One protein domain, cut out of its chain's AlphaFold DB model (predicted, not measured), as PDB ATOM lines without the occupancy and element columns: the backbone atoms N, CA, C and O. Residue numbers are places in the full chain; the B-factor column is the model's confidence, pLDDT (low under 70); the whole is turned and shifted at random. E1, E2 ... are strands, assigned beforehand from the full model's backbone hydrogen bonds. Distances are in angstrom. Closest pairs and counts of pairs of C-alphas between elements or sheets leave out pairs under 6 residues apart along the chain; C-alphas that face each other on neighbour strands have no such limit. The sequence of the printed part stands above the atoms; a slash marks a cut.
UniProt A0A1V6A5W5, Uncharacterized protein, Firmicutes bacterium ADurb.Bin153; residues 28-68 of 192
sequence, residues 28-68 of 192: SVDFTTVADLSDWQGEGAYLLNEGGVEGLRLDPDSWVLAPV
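This is residues 28 to 68 of the 192 residues of an uncharacterized protein of Firmicutes bacterium ADurb.Bin153 (UniProt A0A1V6A5W5). With little regular structure, this is a small two-stranded ribbon bent into a V, its arms the strand pairs E1 with E4 and E2 with E3, and residues 28 to 40 crossing its open mouth. The printed part has 41 residues, with strands E1 to E4 in chain order and no named helix; 12 residues are in named elements, class all strand. It is compact, radius of gyration of the C-alphas 9.9 A, and only just rounded, spanning 26 by 24 by 13 A.

E1, residues 41 to 43, is 7.4 A long from C-alpha 41 at (270.395, 310.173, 227.629). E2 is residues 46 to 48, 6.6 A; E3 residues 56 to 58, 6.7 A. E4, residues 63 to 65, 7.0 A, ends at (269.784, 315.121, 227.410).

E1 and E4 are antiparallel at 169 degrees, with N 65 and O 41 2.8 A apart, within hydrogen-bond range. E2 and E3 form an antiparallel hairpin at 170 degrees, with N 47 and O 57 at 2.9 A, within range. E1 and E2 are apart.

The printed part has no cut, no long link and no residue under pLDDT 70. The farthest C-alphas, Gly 52 and Val 68, are 28.3 A apart.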
ATOM      1  N   SER A  28     279.174 321.622 220.873       92.06
ATOM      2  CA  SER A  28     278.111 321.824 219.898       92.06
ATOM      3  C   SER A  28     277.843 320.510 219.193       92.06
ATOM      4  O   SER A  28     278.788 319.783 218.875       92.06
ATOM      5  N   VAL A  29     276.580 320.254 218.881       93.94
ATOM      6  CA  VAL A  29     276.166 319.145 218.027       93.94
ATOM      7  C   VAL A  29     275.327 319.709 216.897       93.94
ATOM      8  O   VAL A  29     274.425 320.509 217.123       93.94
ATOM      9  N   ASP A  30     275.661 319.302 215.678       95.75
ATOM     10  CA  ASP A  30     274.852 319.551 214.496       95.75
ATOM     11  C   ASP A  30     274.053 318.282 214.199       95.75
ATOM     12  O   ASP A  30     274.589 317.276 213.724       95.75
ATOM     13  N   PHE A  31     272.758 318.325 214.506       95.31
ATOM     14  CA  PHE A  31     271.883 317.175 214.324       95.31
ATOM     15  C   PHE A  31     271.708 316.778 212.858       95.31
ATOM     16  O   PHE A  31     271.291 315.655 212.608       95.31
ATOM     17  N   THR A  32     272.052 317.632 211.889       94.38
ATOM     18  CA  THR A  32     271.968 317.297 210.455       94.38
ATOM     19  C   THR A  32     273.126 316.414 209.983       94.38
ATOM     20  O   THR A  32     273.045 315.770 208.936       94.38
ATOM     21  N   THR A  33     274.213 316.352 210.761       94.31
ATOM     22  CA  THR A  33     275.434 315.617 210.396       94.31
ATOM     23  C   THR A  33     275.871 314.579 211.424       94.31
ATOM     24  O   THR A  33     276.672 313.700 211.089       94.31
ATOM     25  N   VAL A  34     275.359 314.634 212.657       94.38
ATOM     26  CA  VAL A  34     275.662 313.635 213.690       94.38
ATOM     27  C   VAL A  34     275.136 312.250 213.288       94.38
ATOM     28  O   VAL A  34     274.036 312.110 212.751       94.38
ATOM     29  N   ALA A  35     275.957 311.221 213.507       89.31
ATOM     30  CA  ALA A  35     275.659 309.860 213.058       89.31
ATOM     31  C   ALA A  35     274.646 309.141 213.961       89.31
ATOM     32  O   ALA A  35     273.785 308.423 213.461       89.31
ATOM     33  N   ASP A  36     274.771 309.321 215.277       90.88
ATOM     34  CA  ASP A  36     273.886 308.765 216.296       90.88
ATOM     35  C   ASP A  36     273.941 309.616 217.578       90.88
ATOM     36  O   ASP A  36     274.781 310.509 217.700       90.88
ATOM     37  N   LEU A  37     273.033 309.342 218.518       92.06
ATOM     38  CA  LEU A  37     272.988 309.954 219.852       92.06
ATOM     39  C   LEU A  37     273.318 308.918 220.939       92.06
ATOM     40  O   LEU A  37     272.679 308.881 221.984       92.06
ATOM     41  N   SER A  38     274.264 308.009 220.673       89.88
ATOM     42  CA  SER A  38     274.532 306.863 221.560       89.88
ATOM     43  C   SER A  38     275.092 307.235 222.936       89.88
ATOM     44  O   SER A  38     274.978 306.440 223.871       89.88
ATOM     45  N   ASP A  39     275.693 308.415 223.071       88.06
ATOM     46  CA  ASP A  39     276.187 308.969 224.330       88.06
ATOM     47  C   ASP A  39     275.179 309.892 225.033       88.06
ATOM     48  O   ASP A  39     275.407 310.262 226.184       88.06
ATOM     49  N   TRP A  40     274.056 310.219 224.393       90.81
ATOM     50  CA  TRP A  40     272.988 311.019 224.990       90.81
ATOM     51  C   TRP A  40     272.089 310.153 225.868       90.81
ATOM     52  O   TRP A  40     271.909 308.956 225.632       90.81
ATOM     53  N   GLN A  41     271.490 310.779 226.876       86.75
ATOM     54  CA  GLN A  41     270.395 310.173 227.629       86.75
ATOM     55  C   GLN A  41     269.061 310.617 227.029       86.75
ATOM     56  O   GLN A  41     269.008 311.604 226.295       86.75
ATOM     57  N   GLY A  42     267.989 309.889 227.309       85.06
ATOM     58  CA  GLY A  42     266.674 310.229 226.788       85.06
ATOM     59  C   GLY A  42     265.624 309.177 227.089       85.06
ATOM     60  O   GLY A  42     265.942 308.037 227.446       85.06
ATOM     61  N   GLU A  43     264.374 309.564 226.882       88.00
ATOM     62  CA  GLU A  43     263.217 308.680 226.907       88.00
ATOM     63  C   GLU A  43     262.386 308.881 225.640       88.00
ATOM     64  O   GLU A  43     262.382 309.955 225.035       88.00
ATOM     65  N   GLY A  44     261.677 307.828 225.239       88.00
ATOM     66  CA  GLY A  44     260.775 307.867 224.099       88.00
ATOM     67  C   GLY A  44     261.454 307.592 222.759       88.00
ATOM     68  O   GLY A  44     262.553 307.035 222.683       88.00
ATOM     69  N   ALA A  45     260.732 307.893 221.684       90.88
ATOM     70  CA  ALA A  45     261.164 307.631 220.318       90.88
ATOM     71  C   ALA A  45     261.640 308.924 219.650       90.88
ATOM     72  O   ALA A  45     261.108 310.010 219.874       90.88
ATOM     73  N   TYR A  46     262.643 308.801 218.789       91.94
ATOM     74  CA  TYR A  46     263.138 309.909 217.986       91.94
ATOM     75  C   TYR A  46     263.494 309.434 216.579       91.94
ATOM     76  O   TYR A  46     263.741 308.249 216.354       91.94
ATOM     77  N   LEU A  47     263.543 310.380 215.645       93.44
ATOM     78  CA  LEU A  47     264.104 310.206 214.309       93.44
ATOM     79  C   LEU A  47     265.309 311.136 214.168       93.44
ATOM     80  O   LEU A  47     265.213 312.325 214.476       93.44
ATOM     81  N   LEU A  48     266.423 310.604 213.672       95.12
ATOM     82  CA  LEU A  48     267.637 311.364 213.383       95.12
ATOM     83  C   LEU A  48     268.047 311.131 211.927       95.12
ATOM     84  O   LEU A  48     268.440 310.022 211.570       95.12
ATOM     85  N   ASN A  49     267.971 312.172 211.095       92.69
ATOM     86  CA  ASN A  49     268.359 312.125 209.673       92.69
ATOM     87  C   ASN A  49     267.741 310.960 208.876       92.69
ATOM     88  O   ASN A  49     268.335 310.433 207.930       92.69
ATOM     89  N   GLU A  50     266.539 310.533 209.257       91.88
ATOM     90  CA  GLU A  50     265.850 309.397 208.660       91.88
ATOM     91  C   GLU A  50     264.367 309.686 208.419       91.88
ATOM     92  O   GLU A  50     263.800 310.659 208.911       91.88
ATOM     93  N   GLY A  51     263.718 308.863 207.590       85.44
ATOM     94  CA  GLY A  51     262.285 309.018 207.307       85.44
ATOM     95  C   GLY A  51     261.903 310.338 206.619       85.44
ATOM     96  O   GLY A  51     260.734 310.717 206.649       85.44
ATOM     97  N   GLY A  52     262.864 311.032 205.997       85.25
ATOM     98  CA  GLY A  52     262.664 312.360 205.404       85.25
ATOM     99  C   GLY A  52     262.767 313.519 206.403       85.25
ATOM    100  O   GLY A  52     262.420 314.638 206.041       85.25
ATOM    101  N   VAL A  53     263.219 313.256 207.632       86.19
ATOM    102  CA  VAL A  53     263.604 314.271 208.619       86.19
ATOM    103  C   VAL A  53     265.068 314.649 208.392       86.19
ATOM    104  O   VAL A  53     265.909 313.770 208.221       86.19
ATOM    105  N   GLU A  54     265.361 315.946 208.398       90.25
ATOM    106  CA  GLU A  54     266.716 316.500 208.469       90.25
ATOM    107  C   GLU A  54     266.911 317.053 209.885       90.25
ATOM    108  O   GLU A  54     266.095 317.847 210.353       90.25
ATOM    109  N   GLY A  55     267.935 316.580 210.598       93.38
ATOM    110  CA  GLY A  55     268.116 316.871 212.017       93.38
ATOM    111  C   GLY A  55     267.436 315.867 212.953       93.38
ATOM    112  O   GLY A  55     267.174 314.716 212.588       93.38
ATOM    113  N   LEU A  56     267.184 316.317 214.185       93.06
ATOM    114  CA  LEU A  56     266.526 315.551 215.242       93.06
ATOM    115  C   LEU A  56     265.044 315.922 215.314       93.06
ATOM    116  O   LEU A  56     264.690 317.093 215.444       93.06
ATOM    117  N   ARG A  57     264.181 314.908 215.306       91.25
ATOM    118  CA  ARG A  57     262.762 315.041 215.633       91.25
ATOM    119  C   ARG A  57     262.408 314.102 216.776       91.25
ATOM    120  O   ARG A  57     262.639 312.899 216.672       91.25
ATOM    121  N   LEU A  58     261.790 314.650 217.813       87.94
ATOM    122  CA  LEU A  58     261.244 313.896 218.936       87.94
ATOM    123  C   LEU A  58     259.777 313.546 218.656       87.94
ATOM    124  O   LEU A  58     259.037 314.358 218.087       87.94
ATOM    125  N   ASP A  59     259.371 312.329 219.011       84.81
ATOM    126  CA  ASP A  59     257.952 311.985 219.096       84.81
ATOM    127  C   ASP A  59     257.329 312.626 220.353       84.81
ATOM    128  O   ASP A  59     258.056 313.077 221.242       84.81
ATOM    129  N   PRO A  60     255.986 312.702 220.449       80.56
ATOM    130  CA  PRO A  60     255.328 313.169 221.667       80.56
ATOM    131  C   PRO A  60     255.842 312.430 222.912       80.56
ATOM    132  O   PRO A  60     256.140 311.236 222.836       80.56
ATOM    133  N   ASP A  61     255.947 313.148 224.031       79.62
ATOM    134  CA  ASP A  61     256.437 312.645 225.324       79.62
ATOM    135  C   ASP A  61     257.888 312.108 225.305       79.62
ATOM    136  O   ASP A  61     258.287 311.353 226.190       79.62
ATOM    137  N   SER A  62     258.683 312.464 224.288       86.38
ATOM    138  CA  SER A  62     260.087 312.049 224.160       86.38
ATOM    139  C   SER A  62     261.037 313.215 224.447       86.38
ATOM    140  O   SER A  62     260.762 314.348 224.058       86.38
ATOM    141  N   TRP A  63     262.180 312.938 225.073       84.69
ATOM    142  CA  TRP A  63     263.201 313.937 225.409       84.69
ATOM    143  C   TRP A  63     264.613 313.377 225.231       84.69
ATOM    144  O   TRP A  63     264.825 312.163 225.231       84.69
ATOM    145  N   VAL A  64     265.591 314.274 225.080       86.25
ATOM    146  CA  VAL A  64     267.016 313.930 225.047       86.25
ATOM    147  C   VAL A  64     267.818 314.887 225.922       86.25
ATOM    148  O   VAL A  64     267.516 316.074 225.992       86.25
ATOM    149  N   LEU A  65     268.870 314.375 226.553       81.69
ATOM    150  CA  LEU A  65     269.784 315.121 227.410       81.69
ATOM    151  C   LEU A  65     271.214 314.965 226.895       81.69
ATOM    152  O   LEU A  65     271.703 313.852 226.667       81.69
ATOM    153  N   ALA A  66     271.880 316.103 226.722       83.12
ATOM    154  CA  ALA A  66     273.252 316.161 226.245       83.12
ATOM    155  C   ALA A  66     274.227 315.451 227.210       83.12
ATOM    156  O   ALA A  66     274.088 315.570 228.428       83.12
ATOM    157  N   PRO A  67     275.290 314.797 226.704       80.62
ATOM    158  CA  PRO A  67     276.298 314.122 227.532       80.62
ATOM    159  C   PRO A  67     277.244 315.076 228.280       80.62
ATOM    160  O   PRO A  67     278.201 314.634 228.921       80.62
ATOM    161  N   VAL A  68     277.047 316.390 228.150       77.06
ATOM    162  CA  VAL A  68     277.966 317.412 228.651       77.06
ATOM    163  C   VAL A  68     277.262 318.298 229.663       77.06
ATOM    164  O   VAL A  68     276.221 318.877 229.379       77.06
TER     165      VAL A  68